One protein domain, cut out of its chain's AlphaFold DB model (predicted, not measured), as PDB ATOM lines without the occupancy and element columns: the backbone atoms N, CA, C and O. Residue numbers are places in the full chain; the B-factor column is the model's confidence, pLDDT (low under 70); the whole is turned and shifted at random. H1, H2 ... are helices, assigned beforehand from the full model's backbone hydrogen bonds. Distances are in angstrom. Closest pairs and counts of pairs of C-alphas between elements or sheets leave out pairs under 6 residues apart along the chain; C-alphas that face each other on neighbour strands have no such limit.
ATOM      1  N   GLU A   2     181.683 199.429  87.478       62.88
ATOM      2  CA  GLU A   2     181.456 199.330  86.030       62.88
ATOM      3  C   GLU A   2     182.393 198.300  85.397       62.88
ATOM      4  O   GLU A   2     181.946 197.373  84.739       62.88
ATOM      5  N   ALA A   3     183.683 198.346  85.745       71.38
ATOM      6  CA  ALA A   3     184.652 197.327  85.344       71.38
ATOM      7  C   ALA A   3     184.281 195.907  85.821       71.38
ATOM      8  O   ALA A   3     184.599 194.925  85.154       71.38
ATOM      9  N   ALA A   4     183.588 195.785  86.960       79.94
ATOM     10  CA  ALA A   4     183.085 194.499  87.436       79.94
ATOM     11  C   ALA A   4     181.887 194.028  86.596       79.94
ATOM     12  O   ALA A   4     181.809 192.842  86.287       79.94
ATOM     13  N   ALA A   5     181.016 194.949  86.166       79.25
ATOM     14  CA  ALA A   5     179.939 194.664  85.221       79.25
ATOM     15  C   ALA A   5     180.494 194.263  83.845       79.25
ATOM     16  O   ALA A   5     180.069 193.252  83.300       79.25
ATOM     17  N   HIS A   6     181.509 194.974  83.338       80.38
ATOM     18  CA  HIS A   6     182.222 194.628  82.101       80.38
ATOM     19  C   HIS A   6     182.846 193.230  82.173       80.38
ATOM     20  O   HIS A   6     182.771 192.449  81.226       80.38
ATOM     21  N   GLY A   7     183.439 192.896  83.321       82.56
ATOM     22  CA  GLY A   7     184.073 191.603  83.565       82.56
ATOM     23  C   GLY A   7     183.127 190.473  83.979       82.56
ATOM     24  O   GLY A   7     183.625 189.395  84.295       82.56
ATOM     25  N   GLY A   8     181.808 190.695  84.045       83.69
ATOM     26  CA  GLY A   8     180.844 189.661  84.447       83.69
ATOM     27  C   GLY A   8     180.949 189.233  85.916       83.69
ATOM     28  O   GLY A   8     180.541 188.136  86.290       83.69
ATOM     29  N   GLN A   9     181.521 190.066  86.787       85.44
ATOM     30  CA  GLN A   9     181.771 189.725  88.189       85.44
ATOM     31  C   GLN A   9     180.513 189.918  89.049       85.44
ATOM     32  O   GLN A   9     180.428 190.836  89.870       85.44
ATOM     33  N   VAL A  10     179.548 189.005  88.906       84.56
ATOM     34  CA  VAL A  10     178.240 189.036  89.592       84.56
ATOM     35  C   VAL A  10     178.374 189.239  91.103       84.56
ATOM     36  O   VAL A  10     177.631 190.019  91.692       84.56
ATOM     37  N   ALA A  11     179.339 188.575  91.747       82.62
ATOM     38  CA  ALA A  11     179.550 188.682  93.191       82.62
ATOM     39  C   ALA A  11     179.932 190.105  93.631       82.62
ATOM     40  O   ALA A  11     179.442 190.578  94.656       82.62
ATOM     41  N   VAL A  12     180.761 190.799  92.845       81.75
ATOM     42  CA  VAL A  12     181.199 192.173  93.129       81.75
ATOM     43  C   VAL A  12     180.058 193.155  92.887       81.75
ATOM     44  O   VAL A  12     179.820 194.021  93.727       81.75
ATOM     45  N   CYS A  13     179.297 192.979  91.801       80.19
ATOM     46  CA  CYS A  13     178.093 193.769  91.536       80.19
ATOM     47  C   CYS A  13     177.048 193.579  92.646       80.19
ATOM     48  O   CYS A  13     176.570 194.552  93.221       80.19
ATOM     49  N   LYS A  14     176.749 192.332  93.031       82.06
ATOM     50  CA  LYS A  14     175.814 192.010  94.119       82.06
ATOM     51  C   LYS A  14     176.254 192.612  95.449       82.06
ATOM     52  O   LYS A  14     175.430 193.161  96.180       82.06
ATOM     53  N   TRP A  15     177.544 192.513  95.763       82.00
ATOM     54  CA  TRP A  15     178.101 193.069  96.988       82.00
ATOM     55  C   TRP A  15     178.006 194.596  97.007       82.00
ATOM     56  O   TRP A  15     177.515 195.160  97.982       82.00
ATOM     57  N   GLY A  16     178.399 195.278  95.932       78.62
ATOM     58  CA  GLY A  16     178.376 196.739  95.915       78.62
ATOM     59  C   GLY A  16     176.962 197.329  95.883       78.62
ATOM     60  O   GLY A  16     176.707 198.304  96.585       78.62
ATOM     61  N   LEU A  17     176.002 196.684  95.210       75.38
ATOM     62  CA  LEU A  17     174.584 197.079  95.263       75.38
ATOM     63  C   LEU A  17     173.959 196.889  96.650       75.38
ATOM     64  O   LEU A  17     173.027 197.605  97.009       75.38
ATOM     65  N   SER A  18     174.440 195.921  97.439       75.81
ATOM     66  CA  SER A  18     173.919 195.689  98.793       75.81
ATOM     67  C   SER A  18     174.284 196.800  99.782       75.81
ATOM     68  O   SER A  18     173.563 197.002 100.753       75.81
ATOM     69  N   ARG A  19     175.367 197.545  99.524       67.25
ATOM     70  CA  ARG A  19     175.851 198.631 100.393       67.25
ATOM     71  C   ARG A  19     175.280 200.004 100.078       67.25
ATOM     72  O   ARG A  19     175.418 200.916 100.879       67.25
ATOM     73  N   TRP A  20     174.602 200.149  98.948       59.25
ATOM     74  CA  TRP A  20     173.969 201.412  98.577       59.25
ATOM     75  C   TRP A  20     172.821 201.818  99.514       59.25
ATOM     76  O   TRP A  20     172.433 202.979  99.568       59.25
ATOM     77  N   CYS A  36     175.337 204.684  89.221       65.88
ATOM     78  CA  CYS A  36     173.903 204.399  89.081       65.88
ATOM     79  C   CYS A  36     173.619 202.917  88.743       65.88
ATOM     80  O   CYS A  36     174.416 202.251  88.083       65.88
ATOM     81  N   SER A  37     172.478 202.360  89.184       72.75
ATOM     82  CA  SER A  37     172.062 200.999  88.781       72.75
ATOM     83  C   SER A  37     172.053 200.861  87.252       72.75
ATOM     84  O   SER A  37     172.423 199.816  86.717       72.75
ATOM     85  N   GLN A  38     171.773 201.973  86.569       75.12
ATOM     86  CA  GLN A  38     171.914 202.177  85.129       75.12
ATOM     87  C   GLN A  38     173.312 201.853  84.580       75.12
ATOM     88  O   GLN A  38     173.396 201.198  83.549       75.12
ATOM     89  N   ASP A  39     174.407 202.207  85.258       79.25
ATOM     90  CA  ASP A  39     175.773 201.922  84.785       79.25
ATOM     91  C   ASP A  39     176.096 200.426  84.851       79.25
ATOM     92  O   ASP A  39     176.771 199.875  83.978       79.25
ATOM     93  N   VAL A  40     175.593 199.734  85.881       81.38
ATOM     94  CA  VAL A  40     175.749 198.277  85.981       81.38
ATOM     95  C   VAL A  40     174.928 197.584  84.893       81.38
ATOM     96  O   VAL A  40     175.420 196.638  84.278       81.38
ATOM     97  N   ILE A  41     173.707 198.064  84.630       84.88
ATOM     98  CA  ILE A  41     172.842 197.566  83.552       84.88
ATOM     99  C   ILE A  41     173.493 197.820  82.188       84.88
ATOM    100  O   ILE A  41     173.569 196.899  81.379       84.88
ATOM    101  N   ALA A  42     174.013 199.024  81.946       85.94
ATOM    102  CA  ALA A  42     174.689 199.387  80.706       85.94
ATOM    103  C   ALA A  42     175.930 198.518  80.481       85.94
ATOM    104  O   ALA A  42     176.079 197.922  79.416       85.94
ATOM    105  N   GLY A  43     176.788 198.371  81.495       87.56
ATOM    106  CA  GLY A  43     177.966 197.511  81.418       87.56
ATOM    107  C   GLY A  43     177.602 196.044  81.173       87.56
ATOM    108  O   GLY A  43     178.177 195.398  80.303       87.56
ATOM    109  N   ALA A  44     176.604 195.510  81.876       89.81
ATOM    110  CA  ALA A  44     176.160 194.134  81.664       89.81
ATOM    111  C   ALA A  44     175.557 193.924  80.264       89.81
ATOM    112  O   ALA A  44     175.872 192.933  79.606       89.81
ATOM    113  N   ALA A  45     174.739 194.864  79.787       89.81
ATOM    114  CA  ALA A  45     174.091 194.796  78.481       89.81
ATOM    115  C   ALA A  45     175.091 194.889  77.324       89.81
ATOM    116  O   ALA A  45     174.970 194.124  76.373       89.81
ATOM    117  N   ARG A  46     176.105 195.760  77.421       87.12
ATOM    118  CA  ARG A  46     177.151 195.917  76.391       87.12
ATOM    119  C   ARG A  46     178.008 194.667  76.206       87.12
ATOM    120  O   ARG A  46     178.444 194.387  75.094       87.12
ATOM    121  N   PHE A  47     178.254 193.926  77.287       87.94
ATOM    122  CA  PHE A  47     179.133 192.751  77.290       87.94
ATOM    123  C   PHE A  47     178.386 191.408  77.324       87.94
ATOM    124  O   PHE A  47     179.026 190.359  77.303       87.94
ATOM    125  N   GLY A  48     177.051 191.416  77.357       88.69
ATOM    126  CA  GLY A  48     176.249 190.193  77.279       88.69
ATOM    127  C   GLY A  48     176.056 189.438  78.601       88.69
ATOM    128  O   GLY A  48     175.690 188.264  78.590       88.69
ATOM    129  N   HIS A  49     176.283 190.075  79.753       90.69
ATOM    130  CA  HIS A  49     176.232 189.417  81.066       90.69
ATOM    131  C   HIS A  49     174.805 189.326  81.619       90.69
ATOM    132  O   HIS A  49     174.413 190.069  82.522       90.69
ATOM    133  N   ILE A  50     174.030 188.374  81.095       89.81
ATOM    134  CA  ILE A  50     172.617 188.155  81.451       89.81
ATOM    135  C   ILE A  50     172.418 187.927  82.957       89.81
ATOM    136  O   ILE A  50     171.453 188.432  83.520       89.81
ATOM    137  N   GLU A  51     173.331 187.234  83.640       89.50
ATOM    138  CA  GLU A  51     173.218 186.967  85.085       89.50
ATOM    139  C   GLU A  51     173.159 188.254  85.923       89.50
ATOM    140  O   GLU A  51     172.442 188.329  86.923       89.50
ATOM    141  N   ILE A  52     173.888 189.293  85.501       87.56
ATOM    142  CA  ILE A  52     173.859 190.602  86.158       87.56
ATOM    143  C   ILE A  52     172.528 191.300  85.862       87.56
ATOM    144  O   ILE A  52     171.936 191.876  86.770       87.56
ATOM    145  N   LEU A  53     172.017 191.207  84.633       88.00
ATOM    146  CA  LEU A  53     170.709 191.766  84.270       88.00
ATOM    147  C   LEU A  53     169.558 191.068  85.011       88.00
ATOM    148  O   LEU A  53     168.635 191.728  85.484       88.00
ATOM    149  N   GLU A  54     169.626 189.749  85.198       89.88
ATOM    150  CA  GLU A  54     168.657 189.012  86.015       89.88
ATOM    151  C   GLU A  54     168.721 189.410  87.486       89.88
ATOM    152  O   GLU A  54     167.679 189.539  88.133       89.88
ATOM    153  N   LEU A  55     169.924 189.655  88.011       87.44
ATOM    154  CA  LEU A  55     170.089 190.185  89.357       87.44
ATOM    155  C   LEU A  55     169.381 191.539  89.499       87.44
ATOM    156  O   LEU A  55     168.652 191.716  90.473       87.44
ATOM    157  N   MET A  56     169.543 192.454  88.541       86.06
ATOM    158  CA  MET A  56     168.862 193.759  88.551       86.06
ATOM    159  C   MET A  56     167.346 193.605  88.485       86.06
ATOM    160  O   MET A  56     166.621 194.122  89.334       86.06
ATOM    161  N   LEU A  57     166.860 192.790  87.552       86.69
ATOM    162  CA  LEU A  57     165.431 192.550  87.402       86.69
ATOM    163  C   LEU A  57     164.815 191.933  88.670       86.69
ATOM    164  O   LEU A  57     163.726 192.321  89.084       86.69
ATOM    165  N   SER A  58     165.526 191.016  89.337       87.00
ATOM    166  CA  SER A  58     165.067 190.396  90.592       87.00
ATOM    167  C   SER A  58     164.938 191.383  91.756       87.00
ATOM    168  O   SER A  58     164.197 191.126  92.706       87.00
ATOM    169  N   ARG A  59     165.650 192.512  91.688       82.50
ATOM    170  CA  ARG A  59     165.578 193.601  92.669       82.50
ATOM    171  C   ARG A  59     164.438 194.574  92.376       82.50
ATOM    172  O   ARG A  59     164.097 195.362  93.253       82.50
ATOM    173  N   GLY A  60     163.843 194.489  91.186       80.06
ATOM    174  CA  GLY A  60     162.833 195.425  90.699       80.06
ATOM    175  C   GLY A  60     163.420 196.665  90.025       80.06
ATOM    176  O   GLY A  60     162.702 197.650  89.884       80.06
ATOM    177  N   ASP A  61     164.699 196.636  89.633       81.38
ATOM    178  CA  ASP A  61     165.313 197.711  88.852       81.38
ATOM    179  C   ASP A  61     164.755 197.716  87.415       81.38
ATOM    180  O   ASP A  61     164.544 196.659  86.807       81.38
ATOM    181  N   ASP A  62     164.529 198.909  86.858       78.06
ATOM    182  CA  ASP A  62     164.068 199.064  85.477       78.06
ATOM    183  C   ASP A  62     165.211 198.775  84.497       78.06
ATOM    184  O   ASP A  62     166.247 199.439  84.493       78.06
ATOM    185  N   CYS A  63     165.017 197.755  83.665       78.44
ATOM    186  CA  CYS A  63     165.969 197.335  82.644       78.44
ATOM    187  C   CYS A  63     165.579 197.832  81.241       78.44
ATOM    188  O   CYS A  63     166.150 197.349  80.267       78.44
ATOM    189  N   GLY A  64     164.635 198.768  81.090       74.31
ATOM    190  CA  GLY A  64     164.184 199.259  79.779       74.31
ATOM    191  C   GLY A  64     165.315 199.766  78.875       74.31
ATOM    192  O   GLY A  64     165.330 199.494  77.677       74.31
ATOM    193  N   GLU A  65     166.332 200.414  79.445       77.69
ATOM    194  CA  GLU A  65     167.481 200.933  78.687       77.69
ATOM    195  C   GLU A  65     168.468 199.836  78.240       77.69
ATOM    196  O   GLU A  65     169.300 200.070  77.360       77.69
ATOM    197  N   CYS A  66     168.384 198.614  78.788       84.44
ATOM    198  CA  CYS A  66     169.327 197.540  78.458       84.44
ATOM    199  C   CYS A  66     169.260 197.135  76.978       84.44
ATOM    200  O   CYS A  66     170.279 196.750  76.406       84.44
ATOM    201  N   THR A  67     168.096 197.274  76.330       85.31
ATOM    202  CA  THR A  67     167.920 196.917  74.917       85.31
ATOM    203  C   THR A  67     168.683 197.854  73.989       85.31
ATOM    204  O   THR A  67     169.216 197.397  72.984       85.31
ATOM    205  N   MET A  68     168.771 199.144  74.332       85.00
ATOM    206  CA  MET A  68     169.541 200.134  73.572       85.00
ATOM    207  C   MET A  68     171.037 199.817  73.658       85.00
ATOM    208  O   MET A  68     171.729 199.709  72.650       85.00
ATOM    209  N   TRP A  69     171.540 199.576  74.870       87.19
ATOM    210  CA  TRP A  69     172.945 199.215  75.070       87.19
ATOM    211  C   TRP A  69     173.318 197.885  74.412       87.19
ATOM    212  O   TRP A  69     174.400 197.771  73.840       87.19
ATOM    213  N   ALA A  70     172.418 196.902  74.453       88.31
ATOM    214  CA  ALA A  70     172.596 195.635  73.758       88.31
ATOM    215  C   ALA A  70     172.605 195.810  72.233       88.31
ATOM    216  O   ALA A  70     173.422 195.184  71.564       88.31
ATOM    217  N   ALA A  71     171.735 196.668  71.691       86.19
ATOM    218  CA  ALA A  71     171.673 196.979  70.265       86.19
ATOM    219  C   ALA A  71     172.972 197.616  69.758       86.19
ATOM    220  O   ALA A  71     173.530 197.157  68.769       86.19
ATOM    221  N   ARG A  72     173.507 198.597  70.490       84.62
ATOM    222  CA  ARG A  72     174.765 199.287  70.148       84.62
ATOM    223  C   ARG A  72     176.010 198.403  70.182       84.62
ATOM    224  O   ARG A  72     177.056 198.816  69.703       84.62
ATOM    225  N   CYS A  73     175.934 197.242  70.821       87.56
ATOM    226  CA  CYS A  73     177.035 196.281  70.890       87.56
ATOM    227  C   CYS A  73     176.668 194.942  70.242       87.56
ATOM    228  O   CYS A  73     177.359 193.948  70.461       87.56
ATOM    229  N   SER A  74     175.553 194.898  69.507       86.00
ATOM    230  CA  SER A  74     175.057 193.718  68.794       86.00
ATOM    231  C   SER A  74     174.939 192.457  69.643       86.00
ATOM    232  O   SER A  74     175.145 191.331  69.183       86.00
ATOM    233  N   GLN A  75     174.553 192.633  70.905       89.00
ATOM    234  CA  GLN A  75     174.406 191.555  71.874       89.00
ATOM    235  C   GLN A  75     173.064 190.842  71.693       89.00
ATOM    236  O   GLN A  75     172.110 191.035  72.452       89.00
ATOM    237  N   LEU A  76     172.992 189.978  70.677       88.12
ATOM    238  CA  LEU A  76     171.786 189.224  70.316       88.12
ATOM    239  C   LEU A  76     171.189 188.437  71.493       88.12
ATOM    240  O   LEU A  76     169.969 188.382  71.646       88.12
ATOM    241  N   GLU A  77     172.027 187.837  72.339       89.56
ATOM    242  CA  GLU A  77     171.559 187.049  73.484       89.56
ATOM    243  C   GLU A  77     170.853 187.914  74.538       89.56
ATOM    244  O   GLU A  77     169.849 187.491  75.113       89.56
ATOM    245  N   VAL A  78     171.293 189.163  74.725       89.81
ATOM    246  CA  VAL A  78     170.616 190.118  75.616       89.81
ATOM    247  C   VAL A  78     169.288 190.571  75.014       89.81
ATOM    248  O   VAL A  78     168.298 190.659  75.736       89.81
ATOM    249  N   LEU A  79     169.219 190.787  73.697       88.12
ATOM    250  CA  LEU A  79     167.964 191.131  73.013       88.12
ATOM    251  C   LEU A  79     166.935 189.991  73.122       88.12
ATOM    252  O   LEU A  79     165.765 190.235  73.420       88.12
ATOM    253  N   LYS A  80     167.361 188.733  72.956       90.25
ATOM    254  CA  LYS A  80     166.504 187.556  73.184       90.25
ATOM    255  C   LYS A  80     166.027 187.473  74.630       90.25
ATOM    256  O   LYS A  80     164.849 187.208  74.873       90.25
ATOM    257  N   TRP A  81     166.926 187.710  75.583       90.81
ATOM    258  CA  TRP A  81     166.588 187.733  77.001       90.81
ATOM    259  C   TRP A  81     165.563 188.828  77.320       90.81
ATOM    260  O   TRP A  81     164.548 188.541  77.953       90.81
ATOM    261  N   ALA A  82     165.770 190.048  76.823       88.31
ATOM    262  CA  ALA A  82     164.861 191.170  77.034       88.31
ATOM    263  C   ALA A  82     163.460 190.866  76.487       88.31
ATOM    264  O   ALA A  82     162.463 191.086  77.179       88.31
ATOM    265  N   HIS A  83     163.385 190.254  75.299       88.31
ATOM    266  CA  HIS A  83     162.123 189.774  74.745       88.31
ATOM    267  C   HIS A  83     161.447 188.731  75.643       88.31
ATOM    268  O   HIS A  83     160.258 188.847  75.937       88.31
ATOM    269  N   ALA A  84     162.201 187.731  76.114       89.44
ATOM    270  CA  ALA A  84     161.676 186.662  76.962       89.44
ATOM    271  C   ALA A  84     161.146 187.175  78.312       89.44
ATOM    272  O   ALA A  84     160.234 186.575  78.882       89.44
ATOM    273  N   LYS A  85     161.693 188.285  78.823       87.50
ATOM    274  CA  LYS A  85     161.204 188.959  80.036       87.50
ATOM    275  C   LYS A  85     160.052 189.936  79.768       87.50
ATOM    276  O   LYS A  85     159.469 190.434  80.725       87.50
ATOM    277  N   GLY A  86     159.709 190.190  78.505       84.56
ATOM    278  CA  GLY A  86     158.655 191.131  78.124       84.56
ATOM    279  C   GLY A  86     159.036 192.594  78.349       84.56
ATOM    280  O   GLY A  86     158.153 193.413  78.604       84.56
TER     281      GLY A  86
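This is residues 2 to 20 and 36 to 86 of the 167 residues of an uncharacterized protein of Emiliania huxleyi (UniProt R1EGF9). Three helix pairs are stacked one after another, H1 with H2, H3 with H4 and H5 with H6, as a short solenoid in two slightly curving rows of helices. H1, H3 and H5 make one row and H2, H4 and H6 the other, which is looser, with H3 and H4 in the middle of the stack and H2 and H6 at its two ends. The printed part has 70 residues with six named helices, H1 to H6 in order along the chain, and no named strand, and its class is all helix. It is compact, with a radius of gyration of the C-alphas of 10.8 A, and its C-alphas span 30 by 22 by 17 A.

H1, residues 2 to 6, and H2, residues 10 to 20, touch only at the corner by their link, where the closest C-alphas, those of Ala 4 and Val 12, are 6.4 A apart. H3, residues 37 to 47, is the hub, touching three other helices. It touches H1, with the closest C-alphas, those of Ala 5 and Gly 43, 5.1 A apart. H2 and H3 are close but not clearly touching, their closest C-alphas, Cys 13 and Val 40, being 7.5 A apart. H4, residues 50 to 59, forms a hairpin with H3: they touch and run opposite ways at a shallow tilt of 21 degrees, with the C-alphas of Ala 44 and Ile 52 closest at 6.2 A. H4 also touches H2, the same way at a shallow tilt of 28 degrees, with the C-alphas of Val 10 and Ile 52 closest at 5.8 A. H5, residues 66 to 71, touches H3, the same way at a shallow tilt of 29 degrees, and their closest C-alphas, Ala 45 and Ala 70, are 5.0 A apart. H6, residues 76 to 85, forms a second hairpin with H5: they touch and run opposite ways at a shallow tilt of 33 degrees, only just short of steep, with the C-alphas of Thr 67 and Leu 79 closest at 6.1 A. H4 and H6 are close but not clearly touching, with the C-alphas of Ile 50 and Val 78 closest at 6.5 A. H4 and H5 are apart, but only just, at 8.3 A. H1 and H2 are both apart from H5 and from H6. Every O i to N i+4 pair is within hydrogen-bond range in H1, H3, H4, H5 and H6, and 5 of 7 are in H2. The helix packing is mostly aligned, with 4 of 4 touching pairs that have a tilt at a shallow one.

H1 begins at C-alpha 2, at (181.456, 199.330, 86.030), and is 6.2 A long from first to last C-alpha. H2 measures 15.9 A and H3 15.8 A, each with 11 residues. H3 begins at C-alpha 37, at (172.062, 200.999, 88.781). H4 measures 14.3 A, H5 8.5 A and H6 14.4 A, and H6 ends at C-alpha 85, at (161.204, 188.959, 80.036).

The two C-alphas farthest apart, those of Arg 19 and Ser 74, are 32.0 A apart. Residues 21 to 35 are not printed, and C-alphas 20 and 36 are 10.0 A apart across the cut, which lies in the link from H2 to H3. Of the links that are printed whole, H1 to H2, H3 to H4 and H5 to H6 are tight and H4 to H5 is short. The mean pLDDT of the printed part is 83.2, and residues 2, 19, 20 and 36 are under 70 in this predicted model.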